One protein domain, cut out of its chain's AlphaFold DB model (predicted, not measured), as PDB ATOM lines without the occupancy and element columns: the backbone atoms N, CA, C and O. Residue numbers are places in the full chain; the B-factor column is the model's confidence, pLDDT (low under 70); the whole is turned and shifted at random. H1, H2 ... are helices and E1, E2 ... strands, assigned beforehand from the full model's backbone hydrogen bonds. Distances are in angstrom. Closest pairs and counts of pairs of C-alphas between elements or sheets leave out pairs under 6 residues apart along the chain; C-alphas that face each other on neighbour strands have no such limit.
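This is residues 113 to 280 of the 283 residues of an uncharacterized protein of Citrobacter freundii (UniProt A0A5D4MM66). A twisted sheet of four strands has two long helices, H1 and H2, over one face, with H6 packed outside H2, while the short helices H3 and H4 make a small helical hairpin on the other side. The hairpin of E2 and E3 runs on past the shorter E1 and E4 as a long arm, and a loop between H4 and H5 reaches far out. The printed part has 168 residues, with six named helices and four named strands in the order H1 E1 E2 E3 H2 E4 H3 H4 H5 H6; the sheet, E3 E2 E1 E4, is mixed, and the class is mixed, helices and strands. It is compact, with a radius of gyration of the C-alphas of 16.0 A and spans of 46 by 44 by 31 A.

E1 (residues 143 to 149), E2 (154 to 165) and E3 (168 to 180) form a meander, each strand the antiparallel neighbour of the one before; N 145 and O 158 are 2.9 A apart, N 174 and O 159 2.8 A. E2 bends by 52 degrees at residue 162. E4 (207 to 213) is parallel to E1, with N 146 and O 209 at 2.9 A. E3, H2 (184 to 201) and E4 form a split strand-helix-strand unit, two strands running the same way with others between them, and its crossover is right-handed. H2 is on the sheet at a height of 10.0 A, along the strands. H1 (119 to 131) is on the same face at 9.7 A, and its residues 119 to 123 touch H2, closest at the C-alphas of Trp 119 and Gln 188, 5.9 A. H6 (268 to 279) touches H2, closest at the C-alphas of Leu 195 and Ala 274, 5.9 A, completing a bundle of three helices, H1 H2 H6. H5 (257 to 260) touches H2, the C-alphas of Gly 197 and Phe 259 being closest at 4.3 A. H4 (228 to 235) is on the opposite face from H2 and touches H3 (217 to 223), opposite ways, closest at the C-alphas of Ile 217 and Ala 231, 6.0 A; helices on both faces make three layers. Every O i to N i+4 pair is within hydrogen-bond range in H1, H2, H3, H4 and H6; H5 is too short for one.

E3 is 36.3 A long, E2 33.2 A and H2 26.2 A. H1 begins at C-alpha 119, (-8.694, -49.386, -8.450), and H6 ends at C-alpha 279, (0.173, -32.379, 0.847).

The farthest C-alphas, of Asn 166 and His 243, are 48.4 A apart. The printed part has no cut. The links H1 to E1 and H4 to H5 are long; in the latter, residues 239 to 240 pair antiparallel with 246 to 247. Mean pLDDT of the printed part is 91.8, and no printed residue is under 70.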
ATOM      1  N   ILE A 113      -0.581 -62.957  -4.732       84.75
ATOM      2  CA  ILE A 113      -1.051 -61.859  -5.573       84.75
ATOM      3  C   ILE A 113      -2.431 -61.435  -5.077       84.75
ATOM      4  O   ILE A 113      -3.393 -62.207  -5.140       84.75
ATOM      5  N   THR A 114      -2.518 -60.210  -4.568       89.88
ATOM      6  CA  THR A 114      -3.787 -59.593  -4.182       89.88
ATOM      7  C   THR A 114      -4.620 -59.348  -5.433       89.88
ATOM      8  O   THR A 114      -4.126 -58.802  -6.416       89.88
ATOM      9  N   VAL A 115      -5.886 -59.756  -5.413       92.88
ATOM     10  CA  VAL A 115      -6.860 -59.331  -6.424       92.88
ATOM     11  C   VAL A 115      -7.587 -58.142  -5.830       92.88
ATOM     12  O   VAL A 115      -8.326 -58.307  -4.859       92.88
ATOM     13  N   PHE A 116      -7.324 -56.953  -6.360       93.75
ATOM     14  CA  PHE A 116      -8.031 -55.760  -5.922       93.75
ATOM     15  C   PHE A 116      -9.485 -55.845  -6.401       93.75
ATOM     16  O   PHE A 116      -9.712 -56.187  -7.566       93.75
ATOM     17  N   PRO A 117     -10.467 -55.560  -5.528       92.31
ATOM     18  CA  PRO A 117     -11.858 -55.432  -5.948       92.31
ATOM     19  C   PRO A 117     -12.023 -54.334  -6.999       92.31
ATOM     20  O   PRO A 117     -12.788 -54.490  -7.951       92.31
ATOM     21  N   ASP A 118     -11.291 -53.236  -6.815       94.19
ATOM     22  CA  ASP A 118     -11.358 -52.048  -7.645       94.19
ATOM     23  C   ASP A 118     -10.036 -51.248  -7.598       94.19
ATOM     24  O   ASP A 118      -9.100 -51.585  -6.861       94.19
ATOM     25  N   TRP A 119      -9.925 -50.189  -8.404       95.75
ATOM     26  CA  TRP A 119      -8.694 -49.386  -8.450       95.75
ATOM     27  C   TRP A 119      -8.564 -48.397  -7.284       95.75
ATOM     28  O   TRP A 119      -7.475 -47.863  -7.054       95.75
ATOM     29  N   LEU A 120      -9.632 -48.167  -6.518       95.00
ATOM     30  CA  LEU A 120      -9.592 -47.352  -5.307       95.00
ATOM     31  C   LEU A 120      -8.868 -48.100  -4.177       95.00
ATOM     32  O   LEU A 120      -8.097 -47.503  -3.430       95.00
ATOM     33  N   ASP A 121      -9.027 -49.418  -4.077       95.12
ATOM     34  CA  ASP A 121      -8.222 -50.232  -3.162       95.12
ATOM     35  C   ASP A 121      -6.735 -50.238  -3.546       95.12
ATOM     36  O   ASP A 121      -5.866 -50.143  -2.672       95.12
ATOM     37  N   ALA A 122      -6.424 -50.256  -4.848       95.06
ATOM     38  CA  ALA A 122      -5.051 -50.093  -5.321       95.06
ATOM     39  C   ALA A 122      -4.472 -48.711  -4.947       95.06
ATOM     40  O   ALA A 122      -3.298 -48.617  -4.580       95.06
ATOM     41  N   SER A 123      -5.283 -47.643  -4.975       95.44
ATOM     42  CA  SER A 123      -4.836 -46.296  -4.578       95.44
ATOM     43  C   SER A 123      -4.598 -46.167  -3.086       95.44
ATOM     44  O   SER A 123      -3.590 -45.591  -2.694       95.44
ATOM     45  N   ARG A 124      -5.430 -46.793  -2.250       95.56
ATOM     46  CA  ARG A 124      -5.194 -46.866  -0.800       95.56
ATOM     47  C   ARG A 124      -3.867 -47.547  -0.482       95.56
ATOM     48  O   ARG A 124      -3.097 -47.025   0.320       95.56
ATOM     49  N   LEU A 125      -3.575 -48.678  -1.130       94.31
ATOM     50  CA  LEU A 125      -2.297 -49.367  -0.951       94.31
ATOM     51  C   LEU A 125      -1.121 -48.476  -1.367       94.31
ATOM     52  O   LEU A 125      -0.145 -48.366  -0.623       94.31
ATOM     53  N   LEU A 126      -1.219 -47.826  -2.530       94.31
ATOM     54  CA  LEU A 126      -0.191 -46.907  -3.011       94.31
ATOM     55  C   LEU A 126       0.035 -45.748  -2.028       94.31
ATOM     56  O   LEU A 126       1.184 -45.448  -1.709       94.31
ATOM     57  N   THR A 127      -1.034 -45.150  -1.496       94.56
ATOM     58  CA  THR A 127      -0.959 -44.104  -0.466       94.56
ATOM     59  C   THR A 127      -0.200 -44.585   0.764       94.56
ATOM     60  O   THR A 127       0.740 -43.915   1.188       94.56
ATOM     61  N   CYS A 128      -0.530 -45.770   1.293       92.75
ATOM     62  CA  CYS A 128       0.193 -46.349   2.427       92.75
ATOM     63  C   CYS A 128       1.689 -46.510   2.115       92.75
ATOM     64  O   CYS A 128       2.533 -46.102   2.907       92.75
ATOM     65  N   ARG A 129       2.035 -47.038   0.932       91.44
ATOM     66  CA  ARG A 129       3.440 -47.219   0.520       91.44
ATOM     67  C   ARG A 129       4.190 -45.904   0.359       91.44
ATOM     68  O   ARG A 129       5.382 -45.857   0.646       91.44
ATOM     69  N   ILE A 130       3.518 -44.847  -0.089       91.88
ATOM     70  CA  ILE A 130       4.108 -43.509  -0.190       91.88
ATOM     71  C   ILE A 130       4.343 -42.915   1.205       91.88
ATOM     72  O   ILE A 130       5.387 -42.309   1.430       91.88
ATOM     73  N   GLN A 131       3.414 -43.119   2.142       89.94
ATOM     74  CA  GLN A 131       3.514 -42.629   3.523       89.94
ATOM     75  C   GLN A 131       4.595 -43.343   4.348       89.94
ATOM     76  O   GLN A 131       5.136 -42.759   5.282       89.94
ATOM     77  N   GLU A 132       4.949 -44.583   4.000       87.81
ATOM     78  CA  GLU A 132       6.078 -45.308   4.604       87.81
ATOM     79  C   GLU A 132       7.452 -44.706   4.242       87.81
ATOM     80  O   GLU A 132       8.464 -45.068   4.843       87.81
ATOM     81  N   ILE A 133       7.517 -43.827   3.238       85.38
ATOM     82  CA  ILE A 133       8.769 -43.273   2.721       85.38
ATOM     83  C   ILE A 133       9.048 -41.925   3.381       85.38
ATOM     84  O   ILE A 133       8.209 -41.027   3.345       85.38
ATOM     85  N   ASN A 134      10.270 -41.753   3.894       84.38
ATOM     86  CA  ASN A 134      10.757 -40.449   4.338       84.38
ATOM     87  C   ASN A 134      10.672 -39.434   3.172       84.38
ATOM     88  O   ASN A 134      11.317 -39.671   2.146       84.38
ATOM     89  N   PRO A 135       9.915 -38.326   3.301       78.62
ATOM     90  CA  PRO A 135       9.760 -37.329   2.239       78.62
ATOM     91  C   PRO A 135      11.087 -36.770   1.706       78.62
ATOM     92  O   PRO A 135      11.196 -36.514   0.508       78.62
ATOM     93  N   GLU A 136      12.104 -36.671   2.567       83.00
ATOM     94  CA  GLU A 136      13.440 -36.156   2.236       83.00
ATOM     95  C   GLU A 136      14.326 -37.173   1.493       83.00
ATOM     96  O   GLU A 136      15.372 -36.824   0.944       83.00
ATOM     97  N   ASP A 137      13.935 -38.453   1.445       86.31
ATOM     98  CA  ASP A 137      14.664 -39.479   0.698       86.31
ATOM     99  C   ASP A 137      14.143 -39.577  -0.740       86.31
ATOM    100  O   ASP A 137      13.362 -40.459  -1.113       86.31
ATOM    101  N   PHE A 138      14.625 -38.660  -1.580       82.38
ATOM    102  CA  PHE A 138      14.317 -38.595  -3.011       82.38
ATOM    103  C   PHE A 138      14.574 -39.916  -3.751       82.38
ATOM    104  O   PHE A 138      13.873 -40.237  -4.709       82.38
ATOM    105  N   ILE A 139      15.556 -40.702  -3.304       84.69
ATOM    106  CA  ILE A 139      15.918 -41.980  -3.928       84.69
ATOM    107  C   ILE A 139      14.916 -43.077  -3.532       84.69
ATOM    108  O   ILE A 139      14.714 -44.027  -4.284       84.69
ATOM    109  N   ALA A 140      14.251 -42.962  -2.378       86.94
ATOM    110  CA  ALA A 140      13.244 -43.924  -1.932       86.94
ATOM    111  C   ALA A 140      11.873 -43.754  -2.604       86.94
ATOM    112  O   ALA A 140      11.008 -44.611  -2.412       86.94
ATOM    113  N   ARG A 141      11.676 -42.705  -3.417       91.50
ATOM    114  CA  ARG A 141      10.464 -42.510  -4.231       91.50
ATOM    115  C   ARG A 141      10.157 -43.778  -5.049       91.50
ATOM    116  O   ARG A 141      11.068 -44.344  -5.659       91.50
ATOM    117  N   PRO A 142       8.901 -44.251  -5.067       95.12
ATOM    118  CA  PRO A 142       8.578 -45.511  -5.710       95.12
ATOM    119  C   PRO A 142       8.493 -45.348  -7.232       95.12
ATOM    120  O   PRO A 142       8.045 -44.320  -7.748       95.12
ATOM    121  N   ASP A 143       8.881 -46.404  -7.935       96.81
ATOM    122  CA  ASP A 143       8.543 -46.627  -9.334       96.81
ATOM    123  C   ASP A 143       7.304 -47.522  -9.409       96.81
ATOM    124  O   ASP A 143       7.208 -48.514  -8.674       96.81
ATOM    125  N   LEU A 144       6.403 -47.223 -10.340       98.00
ATOM    126  CA  LEU A 144       5.235 -48.043 -10.639       98.00
ATOM    127  C   LEU A 144       5.368 -48.688 -12.013       98.00
ATOM    128  O   LEU A 144       5.743 -48.036 -12.990       98.00
ATOM    129  N   PHE A 145       4.996 -49.963 -12.096       98.00
ATOM    130  CA  PHE A 145       4.902 -50.676 -13.363       98.00
ATOM    131  C   PHE A 145       3.539 -51.327 -13.505       98.00
ATOM    132  O   PHE A 145       3.128 -52.123 -12.658       98.00
ATOM    133  N   PHE A 146       2.870 -51.013 -14.607       97.31
ATOM    134  CA  PHE A 146       1.618 -51.640 -14.991       97.31
ATOM    135  C   PHE A 146       1.878 -52.694 -16.049       97.31
ATOM    136  O   PHE A 146       2.361 -52.384 -17.138       97.31
ATOM    137  N   ILE A 147       1.549 -53.943 -15.750       95.81
ATOM    138  CA  ILE A 147       1.795 -55.052 -16.663       95.81
ATOM    139  C   ILE A 147       0.469 -55.708 -16.996       95.81
ATOM    140  O   ILE A 147      -0.197 -56.244 -16.116       95.81
ATOM    141  N   ARG A 148       0.094 -55.689 -18.273       92.44
ATOM    142  CA  ARG A 148      -1.058 -56.455 -18.758       92.44
ATOM    143  C   ARG A 148      -0.590 -57.720 -19.451       92.44
ATOM    144  O   ARG A 148       0.423 -57.697 -20.153       92.44
ATOM    145  N   LYS A 149      -1.362 -58.792 -19.333       88.12
ATOM    146  CA  LYS A 149      -1.204 -59.958 -20.202       88.12
ATOM    147  C   LYS A 149      -2.005 -59.724 -21.481       88.12
ATOM    148  O   LYS A 149      -3.128 -59.244 -21.417       88.12
ATOM    149  N   LYS A 150      -1.456 -60.069 -22.648       76.69
ATOM    150  CA  LYS A 150      -2.096 -59.788 -23.952       76.69
ATOM    151  C   LYS A 150      -3.531 -60.334 -24.094       76.69
ATOM    152  O   LYS A 150      -4.319 -59.772 -24.844       76.69
ATOM    153  N   GLU A 151      -3.845 -61.427 -23.406       74.12
ATOM    154  CA  GLU A 151      -5.114 -62.160 -23.519       74.12
ATOM    155  C   GLU A 151      -6.050 -61.953 -22.316       74.12
ATOM    156  O   GLU A 151      -7.078 -62.620 -22.225       74.12
ATOM    157  N   GLN A 152      -5.691 -61.085 -21.365       78.38
ATOM    158  CA  GLN A 152      -6.479 -60.859 -20.153       78.38
ATOM    159  C   GLN A 152      -6.724 -59.373 -19.922       78.38
ATOM    160  O   GLN A 152      -5.836 -58.545 -20.117       78.38
ATOM    161  N   ASP A 153      -7.908 -59.072 -19.399       84.62
ATOM    162  CA  ASP A 153      -8.314 -57.718 -19.013       84.62
ATOM    163  C   ASP A 153      -7.773 -57.311 -17.637       84.62
ATOM    164  O   ASP A 153      -8.226 -56.326 -17.065       84.62
ATOM    165  N   ASP A 154      -6.832 -58.058 -17.067       91.50
ATOM    166  CA  ASP A 154      -6.260 -57.741 -15.766       91.50
ATOM    167  C   ASP A 154      -4.899 -57.074 -15.917       91.50
ATOM    168  O   ASP A 154      -4.040 -57.495 -16.700       91.50
ATOM    169  N   ILE A 155      -4.692 -56.045 -15.104       95.06
ATOM    170  CA  ILE A 155      -3.434 -55.317 -15.021       95.06
ATOM    171  C   ILE A 155      -2.816 -55.588 -13.661       95.06
ATOM    172  O   ILE A 155      -3.440 -55.384 -12.620       95.06
ATOM    173  N   PHE A 156      -1.567 -56.034 -13.685       96.06
ATOM    174  CA  PHE A 156      -0.727 -56.217 -12.516       96.06
ATOM    175  C   PHE A 156      -0.029 -54.903 -12.186       96.06
ATOM    176  O   PHE A 156       0.553 -54.264 -13.064       96.06
ATOM    177  N   LEU A 157      -0.066 -54.530 -10.911       96.81
ATOM    178  CA  LEU A 157       0.654 -53.393 -10.364       96.81
ATOM    179  C   LEU A 157       1.898 -53.900  -9.637       96.81
ATOM    180  O   LEU A 157       1.799 -54.626  -8.646       96.81
ATOM    181  N   PHE A 158       3.063 -53.478 -10.112       97.44
ATOM    182  CA  PHE A 158       4.323 -53.654  -9.406       97.44
ATOM    183  C   PHE A 158       4.780 -52.321  -8.831       97.44
ATOM    184  O   PHE A 158       4.733 -51.295  -9.510       97.44
ATOM    185  N   ILE A 159       5.268 -52.363  -7.597       96.38
ATOM    186  CA  ILE A 159       5.863 -51.223  -6.907       96.38
ATOM    187  C   ILE A 159       7.321 -51.566  -6.644       96.38
ATOM    188  O   ILE A 159       7.635 -52.590  -6.035       96.38
ATOM    189  N   ARG A 160       8.230 -50.712  -7.106       96.00
ATOM    190  CA  ARG A 160       9.663 -50.882  -6.887       96.00
ATOM    191  C   ARG A 160      10.217 -49.678  -6.153       96.00
ATOM    192  O   ARG A 160      10.164 -48.565  -6.663       96.00
ATOM    193  N   ARG A 161      10.813 -49.895  -4.985       93.38
ATOM    194  CA  ARG A 161      11.315 -48.814  -4.126       93.38
ATOM    195  C   ARG A 161      12.598 -49.218  -3.425       93.38
ATOM    196  O   ARG A 161      12.896 -50.405  -3.311       93.38
ATOM    197  N   TYR A 162      13.358 -48.236  -2.963       92.00
ATOM    198  CA  TYR A 162      14.445 -48.523  -2.039       92.00
ATOM    199  C   TYR A 162      13.898 -48.710  -0.629       92.00
ATOM    200  O   TYR A 162      12.976 -48.012  -0.208       92.00
ATOM    201  N   THR A 163      14.487 -49.656   0.086       89.38
ATOM    202  CA  THR A 163      14.318 -49.834   1.523       89.38
ATOM    203  C   THR A 163      15.698 -49.901   2.163       89.38
ATOM    204  O   THR A 163      16.667 -50.299   1.507       89.38
ATOM    205  N   THR A 164      15.786 -49.490   3.423       90.38
ATOM    206  CA  THR A 164      17.017 -49.538   4.210       90.38
ATOM    207  C   THR A 164      16.714 -50.267   5.504       90.38
ATOM    208  O   THR A 164      15.847 -49.848   6.267       90.38
ATOM    209  N   ILE A 165      17.425 -51.363   5.739       90.75
ATOM    210  CA  ILE A 165      17.323 -52.168   6.955       90.75
ATOM    211  C   ILE A 165      18.749 -52.400   7.434       90.75
ATOM    212  O   ILE A 165      19.574 -52.871   6.654       90.75
ATOM    213  N   ASN A 166      19.040 -52.053   8.689       91.12
ATOM    214  CA  ASN A 166      20.382 -52.163   9.274       91.12
ATOM    215  C   ASN A 166      21.459 -51.581   8.351       91.12
ATOM    216  O   ASN A 166      22.366 -52.291   7.931       91.12
ATOM    217  N   ASP A 167      21.250 -50.325   7.934       89.25
ATOM    218  CA  ASP A 167      22.077 -49.555   6.988       89.25
ATOM    219  C   ASP A 167      22.340 -50.222   5.620       89.25
ATOM    220  O   ASP A 167      23.011 -49.661   4.752       89.25
ATOM    221  N   THR A 168      21.728 -51.379   5.365       91.81
ATOM    222  CA  THR A 168      21.772 -52.077   4.086       91.81
ATOM    223  C   THR A 168      20.633 -51.568   3.221       91.81
ATOM    224  O   THR A 168      19.457 -51.849   3.468       91.81
ATOM    225  N   ARG A 169      20.984 -50.789   2.196       91.19
ATOM    226  CA  ARG A 169      20.028 -50.208   1.255       91.19
ATOM    227  C   ARG A 169      19.919 -51.066   0.003       91.19
ATOM    228  O   ARG A 169      20.892 -51.231  -0.724       91.19
ATOM    229  N   PHE A 170      18.718 -51.544  -0.299       92.06
ATOM    230  CA  PHE A 170      18.457 -52.353  -1.489       92.06
ATOM    231  C   PHE A 170      17.093 -52.041  -2.096       92.06
ATOM    232  O   PHE A 170      16.266 -51.335  -1.514       92.06
ATOM    233  N   ARG A 171      16.877 -52.524  -3.320       92.12
ATOM    234  CA  ARG A 171      15.687 -52.209  -4.105       92.12
ATOM    235  C   ARG A 171      14.690 -53.354  -4.059       92.12
ATOM    236  O   ARG A 171      14.891 -54.368  -4.719       92.12
ATOM    237  N   VAL A 172      13.605 -53.168  -3.319       93.31
ATOM    238  CA  VAL A 172      12.537 -54.159  -3.211       93.31
ATOM    239  C   VAL A 172      11.564 -54.049  -4.391       93.31
ATOM    240  O   VAL A 172      11.310 -52.946  -4.884       93.31
ATOM    241  N   VAL A 173      11.038 -55.184  -4.857       95.31
ATOM    242  CA  VAL A 173      10.026 -55.270  -5.919       95.31
ATOM    243  C   VAL A 173       8.819 -56.020  -5.368       95.31
ATOM    244  O   VAL A 173       8.861 -57.232  -5.176       95.31
ATOM    245  N   GLU A 174       7.734 -55.293  -5.138       94.06
ATOM    246  CA  GLU A 174       6.450 -55.825  -4.689       94.06
ATOM    247  C   GLU A 174       5.536 -56.026  -5.906       94.06
ATOM    248  O   GLU A 174       5.266 -55.078  -6.645       94.06
ATOM    249  N   CYS A 175       5.019 -57.241  -6.111       94.56
ATOM    250  CA  CYS A 175       3.843 -57.448  -6.961       94.56
ATOM    251  C   CYS A 175       2.596 -57.159  -6.113       94.56
ATOM    252  O   CYS A 175       2.010 -58.071  -5.527       94.56
ATOM    253  N   ALA A 176       2.229 -55.880  -6.024       94.00
ATOM    254  CA  ALA A 176       1.204 -55.363  -5.119       94.00
ATOM    255  C   ALA A 176      -0.163 -56.035  -5.324       94.00
ATOM    256  O   ALA A 176      -0.888 -56.310  -4.367       94.00
ATOM    257  N   GLY A 177      -0.496 -56.343  -6.576       93.75
ATOM    258  CA  GLY A 177      -1.694 -57.091  -6.919       93.75
ATOM    259  C   GLY A 177      -2.073 -56.947  -8.383       93.75
ATOM    260  O   GLY A 177      -1.301 -56.433  -9.192       93.75
ATOM    261  N   ARG A 178      -3.281 -57.397  -8.713       94.31
ATOM    262  CA  ARG A 178      -3.906 -57.220 -10.025       94.31
ATOM    263  C   ARG A 178      -5.339 -56.726  -9.879       94.31
ATOM    264  O   ARG A 178      -6.010 -57.083  -8.912       94.31
ATOM    265  N   CYS A 179      -5.803 -55.952 -10.847       94.94
ATOM    266  CA  CYS A 179      -7.189 -55.506 -10.938       94.94
ATOM    267  C   CYS A 179      -7.676 -55.625 -12.381       94.94
ATOM    268  O   CYS A 179      -6.906 -55.400 -13.318       94.94
ATOM    269  N   SER A 180      -8.957 -55.949 -12.552       91.12
ATOM    270  CA  SER A 180      -9.580 -55.951 -13.872       91.12
ATOM    271  C   SER A 180      -9.719 -54.531 -14.413       91.12
ATOM    272  O   SER A 180      -9.898 -53.569 -13.659       91.12
ATOM    273  N   VAL A 181      -9.678 -54.406 -15.734       90.62
ATOM    274  CA  VAL A 181     -10.040 -53.201 -16.486       90.62
ATOM    275  C   VAL A 181     -11.259 -53.415 -17.379       90.62
ATOM    276  O   VAL A 181     -11.556 -52.592 -18.243       90.62
ATOM    277  N   SER A 182     -12.009 -54.493 -17.155       88.12
ATOM    278  CA  SER A 182     -13.288 -54.712 -17.827       88.12
ATOM    279  C   SER A 182     -14.381 -53.787 -17.266       88.12
ATOM    280  O   SER A 182     -14.441 -53.499 -16.068       88.12
ATOM    281  N   GLY A 183     -15.265 -53.298 -18.140       88.00
ATOM    282  CA  GLY A 183     -16.446 -52.523 -17.751       88.00
ATOM    283  C   GLY A 183     -16.133 -51.261 -16.930       88.00
ATOM    284  O   GLY A 183     -15.370 -50.397 -17.359       88.00
ATOM    285  N   GLU A 184     -16.760 -51.140 -15.757       88.50
ATOM    286  CA  GLU A 184     -16.607 -49.971 -14.877       88.50
ATOM    287  C   GLU A 184     -15.199 -49.868 -14.272       88.50
ATOM    288  O   GLU A 184     -14.663 -48.766 -14.138       88.50
ATOM    289  N   SER A 185     -14.542 -51.000 -14.002       90.31
ATOM    290  CA  SER A 185     -13.169 -51.014 -13.490       90.31
ATOM    291  C   SER A 185     -12.175 -50.412 -14.489       90.31
ATOM    292  O   SER A 185     -11.183 -49.821 -14.076       90.31
ATOM    293  N   GLY A 186     -12.454 -50.464 -15.798       91.81
ATOM    294  CA  GLY A 186     -11.647 -49.784 -16.820       91.81
ATOM    295  C   GLY A 186     -11.728 -48.254 -16.751       91.81
ATOM    296  O   GLY A 186     -10.726 -47.558 -16.943       91.81
ATOM    297  N   LYS A 187     -12.898 -47.706 -16.400       93.56
ATOM    298  CA  LYS A 187     -13.043 -46.261 -16.157       93.56
ATOM    299  C   LYS A 187     -12.297 -45.847 -14.895       93.56
ATOM    300  O   LYS A 187     -11.595 -44.840 -14.903       93.56
ATOM    301  N   GLN A 188     -12.384 -46.646 -13.835       95.50
ATOM    302  CA  GLN A 188     -11.602 -46.388 -12.631       95.50
ATOM    303  C   GLN A 188     -10.097 -46.507 -12.875       95.50
ATOM    304  O   GLN A 188      -9.340 -45.700 -12.351       95.50
ATOM    305  N   PHE A 189      -9.655 -47.450 -13.709       96.31
ATOM    306  CA  PHE A 189      -8.251 -47.544 -14.095       96.31
ATOM    307  C   PHE A 189      -7.763 -46.269 -14.783       96.31
ATOM    308  O   PHE A 189      -6.680 -45.778 -14.484       96.31
ATOM    309  N   THR A 190      -8.584 -45.698 -15.667       96.75
ATOM    310  CA  THR A 190      -8.294 -44.418 -16.330       96.75
ATOM    311  C   THR A 190      -8.071 -43.302 -15.301       96.75
ATOM    312  O   THR A 190      -7.087 -42.566 -15.392       96.75
ATOM    313  N   LEU A 191      -8.932 -43.220 -14.281       97.88
ATOM    314  CA  LEU A 191      -8.800 -42.265 -13.174       97.88
ATOM    315  C   LEU A 191      -7.558 -42.540 -12.313       97.88
ATOM    316  O   LEU A 191      -6.832 -41.611 -11.964       97.88
ATOM    317  N   PHE A 192      -7.272 -43.809 -12.021       97.88
ATOM    318  CA  PHE A 192      -6.091 -44.239 -11.272       97.88
ATOM    319  C   PHE A 192      -4.789 -43.887 -11.996       97.88
ATOM    320  O   PHE A 192      -3.839 -43.388 -11.390       97.88
ATOM    321  N   LEU A 193      -4.749 -44.104 -13.309       97.75
ATOM    322  CA  LEU A 193      -3.605 -43.783 -14.151       97.75
ATOM    323  C   LEU A 193      -3.392 -42.261 -14.239       97.75
ATOM    324  O   LEU A 193      -2.250 -41.801 -14.176       97.75
ATOM    325  N   ALA A 194      -4.476 -41.478 -14.283       98.31
ATOM    326  CA  ALA A 194      -4.417 -40.019 -14.184       98.31
ATOM    327  C   ALA A 194      -3.931 -39.532 -12.809       98.31
ATOM    328  O   ALA A 194      -3.076 -38.646 -12.740       98.31
ATOM    329  N   LEU A 195      -4.381 -40.153 -11.715       98.31
ATOM    330  CA  LEU A 195      -3.837 -39.908 -10.377       98.31
ATOM    331  C   LEU A 195      -2.326 -40.166 -10.346       98.31
ATOM    332  O   LEU A 195      -1.576 -39.311  -9.880       98.31
ATOM    333  N   CYS A 196      -1.851 -41.281 -10.912       98.19
ATOM    334  CA  CYS A 196      -0.416 -41.562 -11.004       98.19
ATOM    335  C   CYS A 196       0.330 -40.488 -11.816       98.19
ATOM    336  O   CYS A 196       1.450 -40.124 -11.461       98.19
ATOM    337  N   GLY A 197      -0.295 -39.945 -12.866       98.06
ATOM    338  CA  GLY A 197       0.236 -38.822 -13.644       98.06
ATOM    339  C   GLY A 197       0.411 -37.552 -12.813       98.06
ATOM    340  O   GLY A 197       1.463 -36.916 -12.875       98.06
ATOM    341  N   LEU A 198      -0.578 -37.199 -11.983       98.12
ATOM    342  CA  LEU A 198      -0.462 -36.067 -11.056       98.12
ATOM    343  C   LEU A 198       0.635 -36.294 -10.011       98.12
ATOM    344  O   LEU A 198       1.457 -35.408  -9.789       98.12
ATOM    345  N   LEU A 199       0.689 -37.486  -9.412       97.06
ATOM    346  CA  LEU A 199       1.710 -37.832  -8.422       97.06
ATOM    347  C   LEU A 199       3.123 -37.818  -9.019       97.06
ATOM    348  O   LEU A 199       4.064 -37.387  -8.358       97.06
ATOM    349  N   PHE A 200       3.285 -38.255 -10.267       96.81
ATOM    350  CA  PHE A 200       4.556 -38.167 -10.983       96.81
ATOM    351  C   PHE A 200       4.955 -36.712 -11.264       96.81
ATOM    352  O   PHE A 200       6.087 -36.328 -10.982       96.81
ATOM    353  N   LYS A 201       4.025 -35.869 -11.744       96.19
ATOM    354  CA  LYS A 201       4.274 -34.429 -11.961       96.19
ATOM    355  C   LYS A 201       4.646 -33.689 -10.672       96.19
ATOM    356  O   LYS A 201       5.449 -32.767 -10.719       96.19
ATOM    357  N   ALA A 202       4.076 -34.100  -9.541       94.50
ATOM    358  CA  ALA A 202       4.396 -33.578  -8.212       94.50
ATOM    359  C   ALA A 202       5.647 -34.223  -7.583       94.50
ATOM    360  O   ALA A 202       5.911 -34.024  -6.400       94.50
ATOM    361  N   GLU A 203       6.389 -35.033  -8.343       93.25
ATOM    362  CA  GLU A 203       7.577 -35.763  -7.899       93.25
ATOM    363  C   GLU A 203       7.366 -36.682  -6.681       93.25
ATOM    364  O   GLU A 203       8.291 -37.017  -5.934       93.25
ATOM    365  N   VAL A 204       6.134 -37.131  -6.457       94.06
ATOM    366  CA  VAL A 204       5.838 -38.145  -5.445       94.06
ATOM    367  C   VAL A 204       6.354 -39.509  -5.911       94.06
ATOM    368  O   VAL A 204       6.968 -40.240  -5.130       94.06
ATOM    369  N   LEU A 205       6.152 -39.811  -7.196       95.31
ATOM    370  CA  LEU A 205       6.637 -41.010  -7.883       95.31
ATOM    371  C   LEU A 205       7.912 -40.698  -8.673       95.31
ATOM    372  O   LEU A 205       8.041 -39.618  -9.243       95.31
ATOM    373  N   SER A 206       8.832 -41.661  -8.739       94.75
ATOM    374  CA  SER A 206      10.088 -41.544  -9.499       94.75
ATOM    375  C   SER A 206       9.917 -41.951 -10.967       94.75
ATOM    376  O   SER A 206      10.498 -41.341 -11.862       94.75
ATOM    377  N   LEU A 207       9.095 -42.970 -11.224       95.62
ATOM    378  CA  LEU A 207       8.851 -43.513 -12.558       95.62
ATOM    379  C   LEU A 207       7.470 -44.160 -12.617       95.62
ATOM    380  O   LEU A 207       7.030 -44.780 -11.648       95.62
ATOM    381  N   VAL A 208       6.820 -44.072 -13.775       97.00
ATOM    382  CA  VAL A 208       5.613 -44.838 -14.088       97.00
ATOM    383  C   VAL A 208       5.726 -45.371 -15.510       97.00
ATOM    384  O   VAL A 208       5.773 -44.594 -16.464       97.00
ATOM    385  N   ASP A 209       5.744 -46.694 -15.654       95.88
ATOM    386  CA  ASP A 209       5.862 -47.356 -16.953       95.88
ATOM    387  C   ASP A 209       4.846 -48.478 -17.139       95.88
ATOM    388  O   ASP A 209       4.245 -48.994 -16.192       95.88
ATOM    389  N   THR A 210       4.645 -48.856 -18.399       96.19
ATOM    390  CA  THR A 210       3.642 -49.838 -18.794       96.19
ATOM    391  C   THR A 210       4.240 -50.896 -19.707       96.19
ATOM    392  O   THR A 210       5.023 -50.591 -20.603       96.19
ATOM    393  N   PHE A 211       3.859 -52.153 -19.494       95.31
ATOM    394  CA  PHE A 211       4.381 -53.297 -20.232       95.31
ATOM    395  C   PHE A 211       3.273 -54.281 -20.619       95.31
ATOM    396  O   PHE A 211       2.193 -54.334 -20.022       95.31
ATOM    397  N   ILE A 212       3.556 -55.072 -21.648       92.38
ATOM    398  CA  ILE A 212       2.726 -56.175 -22.117       92.38
ATOM    399  C   ILE A 212       3.508 -57.467 -21.924       92.38
ATOM    400  O   ILE A 212       4.475 -57.728 -22.651       92.38
ATOM    401  N   ASP A 213       3.048 -58.307 -21.001       89.75
ATOM    402  CA  ASP A 213       3.504 -59.685 -20.959       89.75
ATOM    403  C   ASP A 213       2.866 -60.464 -22.110       89.75
ATOM    404  O   ASP A 213       1.651 -60.514 -22.315       89.75
ATOM    405  N   SER A 214       3.744 -61.030 -22.914       76.44
ATOM    406  CA  SER A 214       3.452 -61.778 -24.141       76.44
ATOM    407  C   SER A 214       4.202 -63.103 -24.161       76.44
ATOM    408  O   SER A 214       4.185 -63.801 -25.173       76.44
ATOM    409  N   GLY A 215       4.879 -63.425 -23.058       78.06
ATOM    410  CA  GLY A 215       5.242 -64.781 -22.702       78.06
ATOM    411  C   GLY A 215       4.353 -65.260 -21.558       78.06
ATOM    412  O   GLY A 215       3.286 -64.709 -21.295       78.06
ATOM    413  N   ASN A 216       4.838 -66.288 -20.869       85.81
ATOM    414  CA  ASN A 216       4.183 -66.866 -19.701       85.81
ATOM    415  C   ASN A 216       4.850 -66.381 -18.400       85.81
ATOM    416  O   ASN A 216       4.827 -67.098 -17.408       85.81
ATOM    417  N   ILE A 217       5.501 -65.207 -18.388       91.38
ATOM    418  CA  ILE A 217       6.312 -64.772 -17.235       91.38
ATOM    419  C   ILE A 217       5.425 -64.469 -16.028       91.38
ATOM    420  O   ILE A 217       5.735 -64.904 -14.918       91.38
ATOM    421  N   LEU A 218       4.299 -63.782 -16.231       90.75
ATOM    422  CA  LEU A 218       3.308 -63.572 -15.180       90.75
ATOM    423  C   LEU A 218       2.698 -64.898 -14.716       90.75
ATOM    424  O   LEU A 218       2.506 -65.070 -13.517       90.75
ATOM    425  N   ASP A 219       2.457 -65.857 -15.617       89.50
ATOM    426  CA  ASP A 219       1.951 -67.185 -15.239       89.50
ATOM    427  C   ASP A 219       2.968 -67.952 -14.384       89.50
ATOM    428  O   ASP A 219       2.594 -68.509 -13.356       89.50
ATOM    429  N   SER A 220       4.252 -67.924 -14.756       90.56
ATOM    430  CA  SER A 220       5.350 -68.503 -13.973       90.56
ATOM    431  C   SER A 220       5.523 -67.809 -12.620       90.56
ATOM    432  O   SER A 220       5.852 -68.447 -11.621       90.56
ATOM    433  N   MET A 221       5.264 -66.503 -12.534       91.19
ATOM    434  CA  MET A 221       5.235 -65.805 -11.249       91.19
ATOM    435  C   MET A 221       4.029 -66.238 -10.397       91.19
ATOM    436  O   MET A 221       4.184 -66.500  -9.205       91.19
ATOM    437  N   ILE A 222       2.837 -66.359 -10.997       88.25
ATOM    438  CA  ILE A 222       1.609 -66.818 -10.323       88.25
ATOM    439  C   ILE A 222       1.764 -68.260  -9.818       88.25
ATOM    440  O   ILE A 222       1.344 -68.565  -8.700       88.25
ATOM    441  N   SER A 223       2.367 -69.145 -10.616       87.06
ATOM    442  CA  SER A 223       2.639 -70.537 -10.236       87.06
ATOM    443  C   SER A 223       3.764 -70.658  -9.203       87.06
ATOM    444  O   SER A 223       3.846 -71.658  -8.489       87.06
ATOM    445  N   GLY A 224       4.589 -69.617  -9.072       84.94
ATOM    446  CA  GLY A 224       5.669 -69.527  -8.101       84.94
ATOM    447  C   GLY A 224       7.013 -70.070  -8.566       84.94
ATOM    448  O   GLY A 224       7.884 -70.324  -7.736       84.94
ATOM    449  N   GLU A 225       7.182 -70.230  -9.876       86.94
ATOM    450  CA  GLU A 225       8.451 -70.568 -10.523       86.94
ATOM    451  C   GLU A 225       9.420 -69.381 -10.550       86.94
ATOM    452  O   GLU A 225      10.633 -69.579 -10.579       86.94
ATOM    453  N   VAL A 226       8.897 -68.149 -10.542       90.50
ATOM    454  CA  VAL A 226       9.684 -66.916 -10.681       90.50
ATOM    455  C   VAL A 226       9.303 -65.908  -9.592       90.50
ATOM    456  O   VAL A 226       8.124 -65.699  -9.305       90.50
ATOM    457  N   LEU A 227      10.302 -65.262  -8.983       93.31
ATOM    458  CA  LEU A 227      10.093 -64.177  -8.016       93.31
ATOM    459  C   LEU A 227       9.766 -62.846  -8.732       93.31
ATOM    460  O   LEU A 227      10.259 -62.616  -9.838       93.31
ATOM    461  N   PRO A 228       8.994 -61.925  -8.119       93.62
ATOM    462  CA  PRO A 228       8.657 -60.633  -8.726       93.62
ATOM    463  C   PRO A 228       9.828 -59.826  -9.309       93.62
ATOM    464  O   PRO A 228       9.671 -59.322 -10.423       93.62
ATOM    465  N   PRO A 229      10.995 -59.684  -8.638       94.50
ATOM    466  CA  PRO A 229      12.126 -58.962  -9.220       94.50
ATOM    467  C   PRO A 229      12.632 -59.601 -10.519       94.50
ATOM    468  O   PRO A 229      12.921 -58.873 -11.471       94.50
ATOM    469  N   ALA A 230      12.701 -60.933 -10.598       93.69
ATOM    470  CA  ALA A 230      13.054 -61.645 -11.825       93.69
ATOM    471  C   ALA A 230      11.994 -61.445 -12.913       93.69
ATOM    472  O   ALA A 230      12.335 -61.071 -14.034       93.69
ATOM    473  N   ALA A 231      10.712 -61.618 -12.577       93.88
ATOM    474  CA  ALA A 231       9.610 -61.451 -13.523       93.88
ATOM    475  C   ALA A 231       9.613 -60.049 -14.149       93.88
ATOM    476  O   ALA A 231       9.607 -59.910 -15.373       93.88
ATOM    477  N   LEU A 232       9.705 -59.008 -13.316       94.69
ATOM    478  CA  LEU A 232       9.766 -57.622 -13.775       94.69
ATOM    479  C   LEU A 232      10.993 -57.378 -14.667       94.69
ATOM    480  O   LEU A 232      10.870 -56.748 -15.716       94.69
ATOM    481  N   ARG A 233      12.163 -57.908 -14.287       93.88
ATOM    482  CA  ARG A 233      13.404 -57.781 -15.066       93.88
ATOM    483  C   ARG A 233      13.267 -58.414 -16.447       93.88
ATOM    484  O   ARG A 233      13.664 -57.786 -17.421       93.88
ATOM    485  N   GLU A 234      12.700 -59.617 -16.540       92.62
ATOM    486  CA  GLU A 234      12.463 -60.297 -17.818       92.62
ATOM    487  C   GLU A 234      11.454 -59.548 -18.694       92.62
ATOM    488  O   GLU A 234      11.701 -59.366 -19.883       92.62
ATOM    489  N   ILE A 235      10.358 -59.048 -18.115       93.19
ATOM    490  CA  ILE A 235       9.329 -58.293 -18.851       93.19
ATOM    491  C   ILE A 235       9.888 -56.975 -19.410       93.19
ATOM    492  O   ILE A 235       9.513 -56.548 -20.503       93.19
ATOM    493  N   GLN A 236      10.820 -56.345 -18.693       92.25
ATOM    494  CA  GLN A 236      11.471 -55.102 -19.113       92.25
ATOM    495  C   GLN A 236      12.534 -55.298 -20.206       92.25
ATOM    496  O   GLN A 236      12.973 -54.309 -20.805       92.25
ATOM    497  N   LYS A 237      12.976 -56.533 -20.487       90.25
ATOM    498  CA  LYS A 237      14.037 -56.764 -21.475       90.25
ATOM    499  C   LYS A 237      13.590 -56.350 -22.882       90.25
ATOM    500  O   LYS A 237      12.535 -56.780 -23.351       90.25
ATOM    501  N   PRO A 238      14.407 -55.562 -23.601       86.62
ATOM    502  CA  PRO A 238      14.186 -55.314 -25.017       86.62
ATOM    503  C   PRO A 238      14.267 -56.613 -25.830       86.62
ATOM    504  O   PRO A 238      15.078 -57.493 -25.540       86.62
ATOM    505  N   PHE A 239      13.472 -56.703 -26.892       82.56
ATOM    506  CA  PHE A 239      13.505 -57.786 -27.873       82.56
ATOM    507  C   PHE A 239      13.814 -57.224 -29.265       82.56
ATOM    508  O   PHE A 239      13.598 -56.040 -29.520       82.56
ATOM    509  N   HIS A 240      14.306 -58.071 -30.170       83.06
ATOM    510  CA  HIS A 240      14.428 -57.704 -31.580       83.06
ATOM    511  C   HIS A 240      13.068 -57.813 -32.264       83.06
ATOM    512  O   HIS A 240      12.448 -58.878 -32.253       83.06
ATOM    513  N   ASP A 241      12.614 -56.722 -32.866       81.31
ATOM    514  CA  ASP A 241      11.444 -56.748 -33.733       81.31
ATOM    515  C   ASP A 241      11.742 -57.422 -35.086       81.31
ATOM    516  O   ASP A 241      12.864 -57.853 -35.371       81.31
ATOM    517  N   SER A 242      10.725 -57.512 -35.947       81.19
ATOM    518  CA  SER A 242      10.839 -58.067 -37.306       81.19
ATOM    519  C   SER A 242      11.843 -57.330 -38.202       81.19
ATOM    520  O   SER A 242      12.176 -57.827 -39.275       81.19
ATOM    521  N   HIS A 243      12.326 -56.162 -37.776       80.94
ATOM    522  CA  HIS A 243      13.318 -55.344 -38.466       80.94
ATOM    523  C   HIS A 243      14.689 -55.376 -37.773       80.94
ATOM    524  O   HIS A 243      15.595 -54.642 -38.167       80.94
ATOM    525  N   GLY A 244      14.867 -56.224 -36.753       79.38
ATOM    526  CA  GLY A 244      16.115 -56.369 -36.008       79.38
ATOM    527  C   GLY A 244      16.396 -55.231 -35.024       79.38
ATOM    528  O   GLY A 244      17.474 -55.208 -34.428       79.38
ATOM    529  N   LYS A 245      15.456 -54.305 -34.802       85.12
ATOM    530  CA  LYS A 245      15.622 -53.199 -33.853       85.12
ATOM    531  C   LYS A 245      15.238 -53.646 -32.444       85.12
ATOM    532  O   LYS A 245      14.250 -54.352 -32.255       85.12
ATOM    533  N   TYR A 246      16.017 -53.214 -31.452       82.06
ATOM    534  CA  TYR A 246      15.660 -53.391 -30.047       82.06
ATOM    535  C   TYR A 246      14.447 -52.527 -29.696       82.06
ATOM    536  O   TYR A 246      14.504 -51.299 -29.778       82.06
ATOM    537  N   THR A 247      13.374 -53.188 -29.276       80.88
ATOM    538  CA  THR A 247      12.093 -52.581 -28.906       80.88
ATOM    539  C   THR A 247      11.594 -53.211 -27.603       80.88
ATOM    540  O   THR A 247      11.939 -54.346 -27.282       80.88
ATOM    541  N   GLN A 248      10.792 -52.485 -26.822       85.06
ATOM    542  CA  GLN A 248      10.100 -53.012 -25.641       85.06
ATOM    543  C   GLN A 248       8.605 -53.157 -25.919       85.06
ATOM    544  O   GLN A 248       8.030 -52.418 -26.719       85.06
ATOM    545  N   ARG A 249       7.961 -54.118 -25.255       87.25
ATOM    546  CA  ARG A 249       6.517 -54.343 -25.378       87.25
ATOM    547  C   ARG A 249       5.794 -53.455 -24.376       87.25
ATOM    548  O   ARG A 249       5.450 -53.910 -23.294       87.25
ATOM    549  N   ILE A 250       5.619 -52.191 -24.730       92.00
ATOM    550  CA  ILE A 250       4.935 -51.185 -23.907       92.00
ATOM    551  C   ILE A 250       3.543 -50.882 -24.468       92.00
ATOM    552  O   ILE A 250       3.223 -51.281 -25.590       92.00
ATOM    553  N   TRP A 251       2.697 -50.210 -23.690       93.06
ATOM    554  CA  TRP A 251       1.385 -49.776 -24.187       93.06
ATOM    555  C   TRP A 251       1.521 -48.638 -25.198       93.06
ATOM    556  O   TRP A 251       2.540 -47.939 -25.225       93.06
ATOM    557  N   SER A 252       0.490 -48.453 -26.023       90.94
ATOM    558  CA  SER A 252       0.456 -47.346 -26.976       90.94
ATOM    559  C   SER A 252       0.399 -45.993 -26.254       90.94
ATOM    560  O   SER A 252       0.071 -45.902 -25.069       90.94
ATOM    561  N   THR A 253       0.709 -44.915 -26.975       90.81
ATOM    562  CA  THR A 253       0.579 -43.552 -26.441       90.81
ATOM    563  C   THR A 253      -0.860 -43.243 -26.034       90.81
ATOM    564  O   THR A 253      -1.072 -42.656 -24.981       90.81
ATOM    565  N   GLU A 254      -1.841 -43.702 -26.815       91.81
ATOM    566  CA  GLU A 254      -3.272 -43.519 -26.538       91.81
ATOM    567  C   GLU A 254      -3.681 -44.176 -25.212       91.81
ATOM    568  O   GLU A 254      -4.393 -43.582 -24.411       91.81
ATOM    569  N   GLU A 255      -3.172 -45.378 -24.934       91.75
ATOM    570  CA  GLU A 255      -3.443 -46.098 -23.683       91.75
ATOM    571  C   GLU A 255      -2.789 -45.437 -22.463       91.75
ATOM    572  O   GLU A 255      -3.251 -45.598 -21.334       91.75
ATOM    573  N   ARG A 256      -1.701 -44.693 -22.680       94.94
ATOM    574  CA  ARG A 256      -0.993 -43.938 -21.639       94.94
ATOM    575  C   ARG A 256      -1.517 -42.517 -21.480       94.94
ATOM    576  O   ARG A 256      -1.057 -41.806 -20.591       94.94
ATOM    577  N   GLU A 257      -2.465 -42.100 -22.307       96.88
ATOM    578  CA  GLU A 257      -2.912 -40.716 -22.350       96.88
ATOM    579  C   GLU A 257      -3.474 -40.186 -21.020       96.88
ATOM    580  O   GLU A 257      -3.143 -39.053 -20.661       96.88
ATOM    581  N   PRO A 258      -4.191 -40.987 -20.205       97.38
ATOM    582  CA  PRO A 258      -4.594 -40.553 -18.870       97.38
ATOM    583  C   PRO A 258      -3.408 -40.206 -17.964       97.38
ATOM    584  O   PRO A 258      -3.493 -39.266 -17.187       97.38
ATOM    585  N   PHE A 259      -2.279 -40.910 -18.082       97.75
ATOM    586  CA  PHE A 259      -1.060 -40.590 -17.333       97.75
ATOM    587  C   PHE A 259      -0.356 -39.338 -17.874       97.75
ATOM    588  O   PHE A 259       0.151 -38.532 -17.095       97.75
ATOM    589  N   LEU A 260      -0.306 -39.174 -19.201       96.75
ATOM    590  CA  LEU A 260       0.395 -38.064 -19.855       96.75
ATOM    591  C   LEU A 260      -0.345 -36.731 -19.657       96.75
ATOM    592  O   LEU A 260       0.273 -35.709 -19.343       96.75
ATOM    593  N   ASN A 261      -1.674 -36.758 -19.770       97.00
ATOM    594  CA  ASN A 261      -2.550 -35.590 -19.702       97.00
ATOM    595  C   ASN A 261      -3.626 -35.737 -18.605       97.00
ATOM    596  O   ASN A 261      -4.818 -35.654 -18.897       97.00
ATOM    597  N   PRO A 262      -3.228 -35.912 -17.329       97.25
ATOM    598  CA  PRO A 262      -4.117 -36.335 -16.246       97.25
ATOM    599  C   PRO A 262      -5.283 -35.387 -15.972       97.25
ATOM    600  O   PRO A 262      -6.374 -35.846 -15.643       97.25
ATOM    601  N   ASP A 263      -5.100 -34.080 -16.167       97.06
ATOM    602  CA  ASP A 263      -6.148 -33.083 -15.931       97.06
ATOM    603  C   ASP A 263      -7.368 -33.239 -16.849       97.06
ATOM    604  O   ASP A 263      -8.455 -32.805 -16.479       97.06
ATOM    605  N   ASN A 264      -7.212 -33.900 -18.001       96.75
ATOM    606  CA  ASN A 264      -8.310 -34.167 -18.934       96.75
ATOM    607  C   ASN A 264      -9.170 -35.372 -18.525       96.75
ATOM    608  O   ASN A 264     -10.269 -35.540 -19.050       96.75
ATOM    609  N   PHE A 265      -8.661 -36.232 -17.640       97.38
ATOM    610  CA  PHE A 265      -9.284 -37.515 -17.304       97.38
ATOM    611  C   PHE A 265      -9.715 -37.600 -15.845       97.38
ATOM    612  O   PHE A 265     -10.701 -38.269 -15.546       97.38
ATOM    613  N   ILE A 266      -8.978 -36.961 -14.937       97.44
ATOM    614  CA  ILE A 266      -9.239 -37.055 -13.505       97.44
ATOM    615  C   ILE A 266     -10.520 -36.304 -13.110       97.44
ATOM    616  O   ILE A 266     -10.809 -35.227 -13.628       97.44
ATOM    617  N   ASN A 267     -11.278 -36.861 -12.163       97.06
ATOM    618  CA  ASN A 267     -12.445 -36.212 -11.562       97.06
ATOM    619  C   ASN A 267     -12.104 -35.613 -10.181       97.06
ATOM    620  O   ASN A 267     -11.003 -35.813  -9.665       97.06
ATOM    621  N   ASP A 268     -13.056 -34.910  -9.563       97.25
ATOM    622  CA  ASP A 268     -12.840 -34.221  -8.281       97.25
ATOM    623  C   ASP A 268     -12.477 -35.172  -7.129       97.25
ATOM    624  O   ASP A 268     -11.632 -34.846  -6.297       97.25
ATOM    625  N   GLU A 269     -13.077 -36.365  -7.087       96.69
ATOM    626  CA  GLU A 269     -12.800 -37.367  -6.051       96.69
ATOM    627  C   GLU A 269     -11.342 -37.836  -6.113       96.69
ATOM    628  O   GLU A 269     -10.618 -37.781  -5.120       96.69
ATOM    629  N   TRP A 270     -10.883 -38.247  -7.294       97.62
ATOM    630  CA  TRP A 270      -9.523 -38.736  -7.501       97.62
ATOM    631  C   TRP A 270      -8.481 -37.621  -7.414       97.62
ATOM    632  O   TRP A 270      -7.369 -37.854  -6.938       97.62
ATOM    633  N   ARG A 271      -8.841 -36.398  -7.820       97.75
ATOM    634  CA  ARG A 271      -7.991 -35.216  -7.647       97.75
ATOM    635  C   ARG A 271      -7.748 -34.929  -6.173       97.75
ATOM    636  O   ARG A 271      -6.597 -34.742  -5.792       97.75
ATOM    637  N   LYS A 272      -8.791 -34.993  -5.344       96.69
ATOM    638  CA  LYS A 272      -8.655 -34.830  -3.896       96.69
ATOM    639  C   LYS A 272      -7.716 -35.877  -3.288       96.69
ATOM    640  O   LYS A 272      -6.855 -35.522  -2.496       96.69
ATOM    641  N   ILE A 273      -7.817 -37.143  -3.707       96.44
ATOM    642  CA  ILE A 273      -6.887 -38.194  -3.250       96.44
ATOM    643  C   ILE A 273      -5.439 -37.833  -3.617       96.44
ATOM    644  O   ILE A 273      -4.543 -37.967  -2.787       96.44
ATOM    645  N   ALA A 274      -5.195 -37.359  -4.843       96.75
ATOM    646  CA  ALA A 274      -3.859 -36.936  -5.255       96.75
ATOM    647  C   ALA A 274      -3.344 -35.755  -4.410       96.75
ATOM    648  O   ALA A 274      -2.204 -35.788  -3.952       96.75
ATOM    649  N   GLU A 275      -4.178 -34.745  -4.161       96.00
ATOM    650  CA  GLU A 275      -3.848 -33.583  -3.321       96.00
ATOM    651  C   GLU A 275      -3.541 -33.978  -1.869       96.00
ATOM    652  O   GLU A 275      -2.567 -33.491  -1.289       96.00
ATOM    653  N   ASP A 276      -4.307 -34.907  -1.297       94.12
ATOM    654  CA  ASP A 276      -4.076 -35.436   0.051       94.12
ATOM    655  C   ASP A 276      -2.711 -36.155   0.135       94.12
ATOM    656  O   ASP A 276      -1.939 -35.944   1.073       94.12
ATOM    657  N   ILE A 277      -2.349 -36.952  -0.879       93.50
ATOM    658  CA  ILE A 277      -1.033 -37.614  -0.948       93.50
ATOM    659  C   ILE A 277       0.101 -36.585  -1.078       93.50
ATOM    660  O   ILE A 277       1.117 -36.695  -0.389       93.50
ATOM    661  N   ILE A 278      -0.057 -35.587  -1.954       93.44
ATOM    662  CA  ILE A 278       0.967 -34.564  -2.221       93.44
ATOM    663  C   ILE A 278       1.188 -33.680  -0.986       93.44
ATOM    664  O   ILE A 278       2.329 -33.414  -0.603       93.44
ATOM    665  N   SER A 279       0.109 -33.248  -0.335       87.69
ATOM    666  CA  SER A 279       0.173 -32.379   0.847       87.69
ATOM    667  C   SER A 279       0.838 -33.059   2.044       87.69
ATOM    668  O   SER A 279       1.597 -32.410   2.762       87.69
ATOM    669  N   THR A 280       0.659 -34.375   2.202       77.38
ATOM    670  CA  THR A 280       1.303 -35.167   3.267       77.38
ATOM    671  C   THR A 280       2.841 -35.159   3.171       77.38
ATOM    672  O   THR A 280       3.510 -35.428   4.162       77.38
TER     673      THR A 280